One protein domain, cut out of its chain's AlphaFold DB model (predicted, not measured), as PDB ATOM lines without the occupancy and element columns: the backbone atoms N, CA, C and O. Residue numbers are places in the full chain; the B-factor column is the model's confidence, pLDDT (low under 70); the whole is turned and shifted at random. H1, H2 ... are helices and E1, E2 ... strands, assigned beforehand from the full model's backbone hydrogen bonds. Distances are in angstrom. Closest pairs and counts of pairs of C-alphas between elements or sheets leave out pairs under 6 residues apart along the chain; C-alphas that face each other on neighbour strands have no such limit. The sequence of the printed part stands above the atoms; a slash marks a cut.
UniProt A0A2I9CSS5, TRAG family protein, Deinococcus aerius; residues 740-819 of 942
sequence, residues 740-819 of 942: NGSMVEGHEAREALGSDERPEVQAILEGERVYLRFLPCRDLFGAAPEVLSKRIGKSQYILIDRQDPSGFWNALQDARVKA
ATOM      1  N   ASN A 740     136.853 153.633 207.624       89.19
ATOM      2  CA  ASN A 740     136.505 152.316 207.081       89.19
ATOM      3  C   ASN A 740     136.710 151.197 208.109       89.19
ATOM      4  O   ASN A 740     136.793 150.033 207.727       89.19
ATOM      5  N   GLY A 741     136.764 151.525 209.406       85.56
ATOM      6  CA  GLY A 741     137.101 150.595 210.487       85.56
ATOM      7  C   GLY A 741     136.285 149.297 210.514       85.56
ATOM      8  O   GLY A 741     136.813 148.267 210.911       85.56
ATOM      9  N   SER A 742     135.043 149.287 210.013       87.50
ATOM     10  CA  SER A 742     134.233 148.065 209.851       87.50
ATOM     11  C   SER A 742     134.803 147.068 208.827       87.50
ATOM     12  O   SER A 742     134.527 145.873 208.920       87.50
ATOM     13  N   MET A 743     135.616 147.522 207.869       89.62
ATOM     14  CA  MET A 743     136.303 146.726 206.839       89.62
ATOM     15  C   MET A 743     137.762 146.384 207.201       89.62
ATOM     16  O   MET A 743     138.448 145.740 206.400       89.62
ATOM     17  N   VAL A 744     138.242 146.815 208.372       90.06
ATOM     18  CA  VAL A 744     139.627 146.626 208.830       90.06
ATOM     19  C   VAL A 744     139.685 145.509 209.872       90.06
ATOM     20  O   VAL A 744     139.069 145.588 210.930       90.06
ATOM     21  N   GLU A 745     140.420 144.445 209.572       87.81
ATOM     22  CA  GLU A 745     140.693 143.353 210.509       87.81
ATOM     23  C   GLU A 745     141.717 143.808 211.562       87.81
ATOM     24  O   GLU A 745     142.745 144.381 211.207       87.81
ATOM     25  N   GLY A 746     141.403 143.610 212.849       83.88
ATOM     26  CA  GLY A 746     142.155 144.182 213.978       83.88
ATOM     27  C   GLY A 746     141.725 145.597 214.405       83.88
ATOM     28  O   GLY A 746     142.452 146.246 215.149       83.88
ATOM     29  N   HIS A 747     140.575 146.100 213.936       88.50
ATOM     30  CA  HIS A 747     140.020 147.400 214.338       88.50
ATOM     31  C   HIS A 747     138.732 147.232 215.166       88.50
ATOM     32  O   HIS A 747     137.814 146.521 214.750       88.50
ATOM     33  N   GLU A 748     138.617 147.947 216.293       85.12
ATOM     34  CA  GLU A 748     137.521 147.813 217.277       85.12
ATOM     35  C   GLU A 748     136.119 147.863 216.638       85.12
ATOM     36  O   GLU A 748     135.264 147.018 216.900       85.12
ATOM     37  N   ALA A 749     135.899 148.810 215.718       84.75
ATOM     38  CA  ALA A 749     134.628 148.972 215.001       84.75
ATOM     39  C   ALA A 749     134.201 147.756 214.146       84.75
ATOM     40  O   ALA A 749     133.023 147.636 213.818       84.75
ATOM     41  N   ARG A 750     135.124 146.856 213.770       86.56
ATOM     42  CA  ARG A 750     134.806 145.575 213.113       86.56
ATOM     43  C   ARG A 750     134.594 144.455 214.123       86.56
ATOM     44  O   ARG A 750     133.767 143.576 213.887       86.56
ATOM     45  N   GLU A 751     135.324 144.469 215.233       84.38
ATOM     46  CA  GLU A 751     135.167 143.478 216.302       84.38
ATOM     47  C   GLU A 751     133.794 143.579 216.972       84.38
ATOM     48  O   GLU A 751     133.188 142.550 217.273       84.38
ATOM     49  N   ALA A 752     133.259 144.799 217.085       84.62
ATOM     50  CA  ALA A 752     131.909 145.083 217.569       84.62
ATOM     51  C   ALA A 752     130.765 144.570 216.660       84.62
ATOM     52  O   ALA A 752     129.622 144.526 217.109       84.62
ATOM     53  N   LEU A 753     131.041 144.183 215.406       84.75
ATOM     54  CA  LEU A 753     130.035 143.639 214.482       84.75
ATOM     55  C   LEU A 753     129.875 142.123 214.648       84.75
ATOM     56  O   LEU A 753     130.870 141.399 214.794       84.75
ATOM     57  N   GLY A 754     128.636 141.632 214.535       80.94
ATOM     58  CA  GLY A 754     128.335 140.198 214.476       80.94
ATOM     59  C   GLY A 754     128.977 139.518 213.260       80.94
ATOM     60  O   GLY A 754     129.274 140.175 212.263       80.94
ATOM     61  N   SER A 755     129.202 138.199 213.319       75.19
ATOM     62  CA  SER A 755     129.900 137.443 212.254       75.19
ATOM     63  C   SER A 755     129.315 137.673 210.861       75.19
ATOM     64  O   SER A 755     130.065 137.796 209.894       75.19
ATOM     65  N   ASP A 756     127.992 137.779 210.791       77.75
ATOM     66  CA  ASP A 756     127.216 137.792 209.552       77.75
ATOM     67  C   ASP A 756     127.029 139.222 209.000       77.75
ATOM     68  O   ASP A 756     126.609 139.406 207.860       77.75
ATOM     69  N   GLU A 757     127.385 140.241 209.792       78.88
ATOM     70  CA  GLU A 757     127.304 141.670 209.444       78.88
ATOM     71  C   GLU A 757     128.658 142.249 208.996       78.88
ATOM     72  O   GLU A 757     128.745 143.400 208.560       78.88
ATOM     73  N   ARG A 758     129.744 141.472 209.104       83.19
ATOM     74  CA  ARG A 758     131.105 141.925 208.789       83.19
ATOM     75  C   ARG A 758     131.318 142.025 207.268       83.19
ATOM     76  O   ARG A 758     131.313 140.995 206.594       83.19
ATOM     77  N   PRO A 759     131.605 143.220 206.708       84.19
ATOM     78  CA  PRO A 759     131.918 143.369 205.284       84.19
ATOM     79  C   PRO A 759     133.245 142.681 204.915       84.19
ATOM     80  O   PRO A 759     133.999 142.244 205.788       84.19
ATOM     81  N   GLU A 760     133.577 142.592 203.625       85.50
ATOM     82  CA  GLU A 760     134.849 141.995 203.193       85.50
ATOM     83  C   GLU A 760     136.062 142.783 203.733       85.50
ATOM     84  O   GLU A 760     136.094 144.010 203.650       85.50
ATOM     85  N   VAL A 761     137.077 142.077 204.252       89.12
ATOM     86  CA  VAL A 761     138.324 142.675 204.765       89.12
ATOM     87  C   VAL A 761     139.081 143.395 203.646       89.12
ATOM     88  O   VAL A 761     139.594 142.750 202.726       89.12
ATOM     89  N   GLN A 762     139.189 144.722 203.752       90.56
ATOM     90  CA  GLN A 762     139.946 145.576 202.827       90.56
ATOM     91  C   GLN A 762     141.334 145.958 203.366       90.56
ATOM     92  O   GLN A 762     142.233 146.249 202.572       90.56
ATOM     93  N   ALA A 763     141.536 145.908 204.687       90.94
ATOM     94  CA  ALA A 763     142.852 146.031 205.308       90.94
ATOM     95  C   ALA A 763     142.982 145.172 206.574       90.94
ATOM     96  O   ALA A 763     141.979 144.847 207.202       90.94
ATOM     97  N   ILE A 764     144.218 144.846 206.954       91.31
ATOM     98  CA  ILE A 764     144.567 144.148 208.200       91.31
ATOM     99  C   ILE A 764     145.555 145.025 208.976       91.31
ATOM    100  O   ILE A 764     146.507 145.540 208.380       91.31
ATOM    101  N   LEU A 765     145.332 145.197 210.278       90.06
ATOM    102  CA  LEU A 765     146.169 145.979 211.187       90.06
ATOM    103  C   LEU A 765     146.916 145.045 212.158       90.06
ATOM    104  O   LEU A 765     146.311 144.438 213.036       90.06
ATOM    105  N   GLU A 766     148.238 144.943 212.014       88.12
ATOM    106  CA  GLU A 766     149.128 144.178 212.903       88.12
ATOM    107  C   GLU A 766     150.104 145.140 213.605       88.12
ATOM    108  O   GLU A 766     151.269 145.282 213.218       88.12
ATOM    109  N   GLY A 767     149.614 145.855 214.622       84.19
ATOM    110  CA  GLY A 767     150.374 146.916 215.289       84.19
ATOM    111  C   GLY A 767     150.745 148.032 214.308       84.19
ATOM    112  O   GLY A 767     149.878 148.610 213.661       84.19
ATOM    113  N   GLU A 768     152.042 148.301 214.149       83.12
ATOM    114  CA  GLU A 768     152.558 149.314 213.212       83.12
ATOM    115  C   GLU A 768     152.546 148.877 211.731       83.12
ATOM    116  O   GLU A 768     152.982 149.625 210.853       83.12
ATOM    117  N   ARG A 769     152.058 147.672 211.410       89.38
ATOM    118  CA  ARG A 769     151.952 147.181 210.028       89.38
ATOM    119  C   ARG A 769     150.514 147.207 209.545       89.38
ATOM    120  O   ARG A 769     149.647 146.549 210.111       89.38
ATOM    121  N   VAL A 770     150.287 147.910 208.440       90.56
ATOM    122  CA  VAL A 770     149.000 147.931 207.742       90.56
ATOM    123  C   VAL A 770     149.138 147.161 206.436       90.56
ATOM    124  O   VAL A 770     149.944 147.518 205.579       90.56
ATOM    125  N   TYR A 771     148.335 146.118 206.255       91.88
ATOM    126  CA  TYR A 771     148.235 145.385 204.996       91.88
ATOM    127  C   TYR A 771     146.983 145.858 204.272       91.88
ATOM    128  O   TYR A 771     145.876 145.485 204.644       91.88
ATOM    129  N   LEU A 772     147.142 146.696 203.251       91.81
ATOM    130  CA  LEU A 772     146.032 147.326 202.533       91.81
ATOM    131  C   LEU A 772     145.823 146.643 201.178       91.81
ATOM    132  O   LEU A 772     146.789 146.442 200.441       91.81
ATOM    133  N   ARG A 773     144.590 146.272 200.806       89.94
ATOM    134  CA  ARG A 773     144.342 145.659 199.486       89.94
ATOM    135  C   ARG A 773     144.762 146.583 198.341       89.94
ATOM    136  O   ARG A 773     144.697 147.804 198.455       89.94
ATOM    137  N   PHE A 774     145.147 145.983 197.213       86.06
ATOM    138  CA  PHE A 774     145.683 146.691 196.042       86.06
ATOM    139  C   PHE A 774     144.795 147.852 195.557       86.06
ATOM    140  O   PHE A 774     145.301 148.949 195.340       86.06
ATOM    141  N   LEU A 775     143.479 147.625 195.429       84.38
ATOM    142  CA  LEU A 775     142.519 148.642 194.984       84.38
ATOM    143  C   LEU A 775     142.449 149.834 195.960       84.38
ATOM    144  O   LEU A 775     142.841 150.922 195.544       84.38
ATOM    145  N   PRO A 776     142.105 149.658 197.257       86.50
ATOM    146  CA  PRO A 776     142.219 150.725 198.252       86.50
ATOM    147  C   PRO A 776     143.590 151.416 198.264       86.50
ATOM    148  O   PRO A 776     143.653 152.638 198.255       86.50
ATOM    149  N   CYS A 777     144.699 150.672 198.206       86.12
ATOM    150  CA  CYS A 777     146.050 151.245 198.191       86.12
ATOM    151  C   CYS A 777     146.269 152.195 196.999       86.12
ATOM    152  O   CYS A 777     146.694 153.338 197.181       86.12
ATOM    153  N   ARG A 778     145.901 151.767 195.787       85.00
ATOM    154  CA  ARG A 778     145.969 152.594 194.576       85.00
ATOM    155  C   ARG A 778     145.004 153.782 194.637       85.00
ATOM    156  O   ARG A 778     145.340 154.872 194.177       85.00
ATOM    157  N   ASP A 779     143.825 153.601 195.217       83.06
ATOM    158  CA  ASP A 779     142.793 154.635 195.264       83.06
ATOM    159  C   ASP A 779     143.092 155.698 196.352       83.06
ATOM    160  O   ASP A 779     142.817 156.880 196.136       83.06
ATOM    161  N   LEU A 780     143.797 155.351 197.439       79.94
ATOM    162  CA  LEU A 780     144.423 156.325 198.348       79.94
ATOM    163  C   LEU A 780     145.603 157.037 197.667       79.94
ATOM    164  O   LEU A 780     145.608 158.263 197.512       79.94
ATOM    165  N   PHE A 781     146.622 156.277 197.259       81.56
ATOM    166  CA  PHE A 781     147.958 156.820 196.986       81.56
ATOM    167  C   PHE A 781     148.261 157.090 195.507       81.56
ATOM    168  O   PHE A 781     149.324 157.628 195.188       81.56
ATOM    169  N   GLY A 782     147.355 156.744 194.594       78.06
ATOM    170  CA  GLY A 782     147.506 156.891 193.142       78.06
ATOM    171  C   GLY A 782     148.303 155.780 192.460       78.06
ATOM    172  O   GLY A 782     148.165 155.599 191.257       78.06
ATOM    173  N   ALA A 783     149.078 155.008 193.217       83.06
ATOM    174  CA  ALA A 783     149.751 153.795 192.773       83.06
ATOM    175  C   ALA A 783     149.799 152.797 193.939       83.06
ATOM    176  O   ALA A 783     149.703 153.198 195.099       83.06
ATOM    177  N   ALA A 784     149.960 151.512 193.632       86.38
ATOM    178  CA  ALA A 784     150.154 150.456 194.620       86.38
ATOM    179  C   ALA A 784     151.526 149.798 194.372       86.38
ATOM    180  O   ALA A 784     151.718 149.204 193.311       86.38
ATOM    181  N   PRO A 785     152.505 149.916 195.290       87.88
ATOM    182  CA  PRO A 785     153.840 149.364 195.078       87.88
ATOM    183  C   PRO A 785     153.850 147.835 195.196       87.88
ATOM    184  O   PRO A 785     153.993 147.282 196.285       87.88
ATOM    185  N   GLU A 786     153.748 147.136 194.062       84.81
ATOM    186  CA  GLU A 786     153.718 145.662 193.985       84.81
ATOM    187  C   GLU A 786     154.932 144.974 194.630       84.81
ATOM    188  O   GLU A 786     154.809 143.860 195.142       84.81
ATOM    189  N   VAL A 787     156.083 145.657 194.677       87.56
ATOM    190  CA  VAL A 787     157.311 145.209 195.364       87.56
ATOM    191  C   VAL A 787     157.077 144.970 196.863       87.56
ATOM    192  O   VAL A 787     157.731 144.125 197.466       87.56
ATOM    193  N   LEU A 788     156.115 145.680 197.462       89.44
ATOM    194  CA  LEU A 788     155.704 145.528 198.860       89.44
ATOM    195  C   LEU A 788     154.468 144.631 199.016       89.44
ATOM    196  O   LEU A 788     153.874 144.574 200.097       89.44
ATOM    197  N   SER A 789     154.051 143.931 197.957       88.12
ATOM    198  CA  SER A 789     152.895 143.047 198.037       88.12
ATOM    199  C   SER A 789     153.208 141.753 198.796       88.12
ATOM    200  O   SER A 789     154.233 141.102 198.602       88.12
ATOM    201  N   LYS A 790     152.291 141.370 199.684       88.00
ATOM    202  CA  LYS A 790     152.302 140.121 200.443       88.00
ATOM    203  C   LYS A 790     150.963 139.412 200.277       88.00
ATOM    204  O   LYS A 790     149.902 140.036 200.220       88.00
ATOM    205  N   ARG A 791     151.012 138.085 200.207       85.44
ATOM    206  CA  ARG A 791     149.824 137.233 200.127       85.44
ATOM    207  C   ARG A 791     149.430 136.781 201.528       85.44
ATOM    208  O   ARG A 791     150.245 136.170 202.212       85.44
ATOM    209  N   ILE A 792     148.193 137.060 201.930       84.75
ATOM    210  CA  ILE A 792     147.629 136.641 203.218       84.75
ATOM    211  C   ILE A 792     146.339 135.874 202.919       84.75
ATOM    212  O   ILE A 792     145.398 136.398 202.317       84.75
ATOM    213  N   GLY A 793     146.330 134.586 203.264       81.69
ATOM    214  CA  GLY A 793     145.279 133.659 202.849       81.69
ATOM    215  C   GLY A 793     145.137 133.601 201.322       81.69
ATOM    216  O   GLY A 793     146.088 133.301 200.599       81.69
ATOM    217  N   LYS A 794     143.930 133.886 200.819       80.06
ATOM    218  CA  LYS A 794     143.635 133.902 199.375       80.06
ATOM    219  C   LYS A 794     143.902 135.255 198.697       80.06
ATOM    220  O   LYS A 794     143.993 135.271 197.471       80.06
ATOM    221  N   SER A 795     144.074 136.337 199.460       82.38
ATOM    222  CA  SER A 795     144.118 137.717 198.953       82.38
ATOM    223  C   SER A 795     145.533 138.310 198.965       82.38
ATOM    224  O   SER A 795     146.416 137.857 199.696       82.38
ATOM    225  N   GLN A 796     145.750 139.333 198.135       86.69
ATOM    226  CA  GLN A 796     147.013 140.067 198.027       86.69
ATOM    227  C   GLN A 796     146.844 141.479 198.596       86.69
ATOM    228  O   GLN A 796     145.904 142.200 198.251       86.69
ATOM    229  N   TYR A 797     147.769 141.859 199.470       91.44
ATOM    230  CA  TYR A 797     147.799 143.136 200.173       91.44
ATOM    231  C   TYR A 797     149.146 143.816 199.938       91.44
ATOM    232  O   TYR A 797     150.145 143.142 199.710       91.44
ATOM    233  N   ILE A 798     149.192 145.139 200.020       92.50
ATOM    234  CA  ILE A 798     150.419 145.929 200.071       92.50
ATOM    235  C   ILE A 798     150.769 146.149 201.541       92.50
ATOM    236  O   ILE A 798     149.936 146.649 202.297       92.50
ATOM    237  N   LEU A 799     151.983 145.774 201.947       91.81
ATOM    238  CA  LEU A 799     152.494 146.078 203.280       91.81
ATOM    239  C   LEU A 799     152.919 147.548 203.358       91.81
ATOM    240  O   LEU A 799     153.781 148.004 202.609       91.81
ATOM    241  N   ILE A 800     152.350 148.247 204.331       89.88
ATOM    242  CA  ILE A 800     152.728 149.586 204.760       89.88
ATOM    243  C   ILE A 800     153.256 149.452 206.190       89.88
ATOM    244  O   ILE A 800     152.479 149.317 207.135       89.88
ATOM    245  N   ASP A 801     154.578 149.422 206.346       86.00
ATOM    246  CA  ASP A 801     155.226 149.369 207.660       86.00
ATOM    247  C   ASP A 801     155.455 150.803 208.166       86.00
ATOM    248  O   ASP A 801     156.176 151.582 207.539       86.00
ATOM    249  N   ARG A 802     154.817 151.178 209.280       81.25
ATOM    250  CA  ARG A 802     154.952 152.512 209.885       81.25
ATOM    251  C   ARG A 802     156.285 152.707 210.605       81.25
ATOM    252  O   ARG A 802     156.651 153.852 210.863       81.25
ATOM    253  N   GLN A 803     157.029 151.630 210.883       79.00
ATOM    254  CA  GLN A 803     158.379 151.697 211.454       79.00
ATOM    255  C   GLN A 803     159.443 151.972 210.378       79.00
ATOM    256  O   GLN A 803     160.450 152.612 210.677       79.00
ATOM    257  N   ASP A 804     159.188 151.597 209.115       80.00
ATOM    258  CA  ASP A 804     159.928 152.100 207.946       80.00
ATOM    259  C   ASP A 804     159.025 152.870 206.957       80.00
ATOM    260  O   ASP A 804     158.749 152.432 205.831       80.00
ATOM    261  N   PRO A 805     158.612 154.097 207.324       77.06
ATOM    262  CA  PRO A 805     157.801 154.924 206.450       77.06
ATOM    263  C   PRO A 805     158.615 155.495 205.272       77.06
ATOM    264  O   PRO A 805     158.046 156.134 204.388       77.06
ATOM    265  N   SER A 806     159.947 155.323 205.247       76.81
ATOM    266  CA  SER A 806     160.797 155.706 204.109       76.81
ATOM    267  C   SER A 806     160.779 154.636 203.013       76.81
ATOM    268  O   SER A 806     160.634 154.984 201.843       76.81
ATOM    269  N   GLY A 807     160.863 153.353 203.378       81.94
ATOM    270  CA  GLY A 807     160.780 152.226 202.449       81.94
ATOM    271  C   GLY A 807     159.469 152.210 201.667       81.94
ATOM    272  O   GLY A 807     159.491 152.141 200.435       81.94
ATOM    273  N   PHE A 808     158.328 152.384 202.350       84.88
ATOM    274  CA  PHE A 808     157.029 152.508 201.673       84.88
ATOM    275  C   PHE A 808     156.963 153.727 200.744       84.88
ATOM    276  O   PHE A 808     156.517 153.612 199.602       84.88
ATOM    277  N   TRP A 809     157.435 154.892 201.205       82.06
ATOM    278  CA  TRP A 809     157.400 156.127 200.421       82.06
ATOM    279  C   TRP A 809     158.210 156.026 199.126       82.06
ATOM    280  O   TRP A 809     157.709 156.405 198.068       82.06
ATOM    281  N   ASN A 810     159.425 155.477 199.188       83.75
ATOM    282  CA  ASN A 810     160.283 155.316 198.014       83.75
ATOM    283  C   ASN A 810     159.655 154.350 196.999       83.75
ATOM    284  O   ASN A 810     159.483 154.714 195.836       83.75
ATOM    285  N   ALA A 811     159.201 153.175 197.452       85.06
ATOM    286  CA  ALA A 811     158.533 152.204 196.587       85.06
ATOM    287  C   ALA A 811     157.254 152.772 195.939       85.06
ATOM    288  O   ALA A 811     156.957 152.473 194.782       85.06
ATOM    289  N   LEU A 812     156.504 153.616 196.660       85.00
ATOM    290  CA  LEU A 812     155.330 154.312 196.132       85.00
ATOM    291  C   LEU A 812     155.694 155.334 195.041       85.00
ATOM    292  O   LEU A 812     154.963 155.433 194.054       85.00
ATOM    293  N   GLN A 813     156.795 156.084 195.178       82.25
ATOM    294  CA  GLN A 813     157.244 156.996 194.116       82.25
ATOM    295  C   GLN A 813     157.695 156.222 192.870       82.25
ATOM    296  O   GLN A 813     157.256 156.556 191.771       82.25
ATOM    297  N   ASP A 814     158.464 155.142 193.032       83.38
ATOM    298  CA  ASP A 814     158.873 154.277 191.916       83.38
ATOM    299  C   ASP A 814     157.656 153.678 191.185       83.38
ATOM    300  O   ASP A 814     157.625 153.608 189.956       83.38
ATOM    301  N   ALA A 815     156.619 153.280 191.931       83.31
ATOM    302  CA  ALA A 815     155.364 152.787 191.365       83.31
ATOM    303  C   ALA A 815     154.582 153.878 190.609       83.31
ATOM    304  O   ALA A 815     153.996 153.590 189.566       83.31
ATOM    305  N   ARG A 816     154.596 155.131 191.088       82.75
ATOM    306  CA  ARG A 816     153.982 156.275 190.386       82.75
ATOM    307  C   ARG A 816     154.708 156.620 189.087       82.75
ATOM    308  O   ARG A 816     154.036 156.895 188.098       82.75
ATOM    309  N   VAL A 817     156.043 156.582 189.072       79.62
ATOM    310  CA  VAL A 817     156.839 156.802 187.850       79.62
ATOM    311  C   VAL A 817     156.518 155.724 186.814       79.62
ATOM    312  O   VAL A 817     156.136 156.058 185.697       79.62
ATOM    313  N   LYS A 818     156.544 154.443 187.207       75.94
ATOM    314  CA  LYS A 818     156.207 153.324 186.309       75.94
ATOM    315  C   LYS A 818     154.779 153.389 185.766       75.94
ATOM    316  O   LYS A 818     154.572 153.082 184.597       75.94
ATOM    317  N   ALA A 819     153.804 153.803 186.579       67.88
ATOM    318  CA  ALA A 819     152.434 154.015 186.111       67.88
ATOM    319  C   ALA A 819     152.366 155.129 185.048       67.88
ATOM    320  O   ALA A 819     151.770 154.937 183.992       67.88
TER     321      ALA A 819
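This is residues 740 to 819 of the 942 residues of the protein "TRAG family protein" of Deinococcus aerius (UniProt A0A2I9CSS5). A strongly twisted wall of four antiparallel strands stands between two unlike ends: beyond edge strand E1 lies a loop-rich part with the short helix H1, and at the other end of the long axis lies the long helix H3. H2 lies over one face of the wall, and residues 744 to 745 tie the loop-rich part to E1 by a short parallel pairing. The printed part has 80 residues, with three named helices and four named strands in the order H1, E1, E2, H2, E3, E4, H3; the sheet's order is E1, E2, E4, E3. The class is mixed, helices and strands. The whole is compact, with a radius of gyration of the C-alphas of 13.3 A, yet elongated, spanning 42 by 24 by 21 A.

In the sheet, E1 is residues 763 to 766, E2 is 769 to 773, 13.1 A long, and E3 is 789 to 792. E4, residues 795 to 801, is the longest strand at 18.3 A and begins with C-alpha 795 at (144.118, 137.717, 198.953). H2 is residues 774 to 781, 10.4 A long. H1 is residues 748 to 751, with C-alpha 748 at (137.521, 147.813, 217.277). H3, residues 805 to 819, measures 21.1 A and ends with C-alpha 819 at (152.434, 154.015, 186.111).

E1 and E2 form a hairpin, at 166 degrees, with N 764 and O 771 at 2.9 A. E2 and E4 are antiparallel at 143 degrees, with N 798 and O 772 at 2.8 A. E3 and E4 form a second hairpin, at 123 degrees, with N 790 and O 797 at 2.8 A. E2, H2 and E3 make a split strand-helix-strand unit, two strands that follow each other among the strands of one sheet with a helix between them along the chain and E4 between them in the sheet; its crossover is right-handed. H2 is on the sheet at a height of 9.7 A, over E4 and only just over E2, on which 3 of its C-alphas fall. It runs along the strands, at 10 degrees to E4 on the local plane; their closest C-alphas, of Phe 774 and Tyr 797, are 5.8 A apart. H3 only grazes the sheet, with residues 807 to 809. H2 and H3 are close but not clearly touching, about perpendicular at 81 degrees, their closest C-alphas those of Phe 781 and Leu 812 at 7.8 A. H1 is not on the sheet and is apart from H2 and H3. Every O i to N i+4 pair is within hydrogen-bond range in H2 and H3; H1 is too short for such a pair.

The two C-alphas farthest apart, of Gly 754 and Val 817, are 42.4 A apart. The printed part has no cut. The link from H1 to E1, 11 residues, is long. Mean pLDDT of the printed part is 84.9; residue 819 alone is under 70.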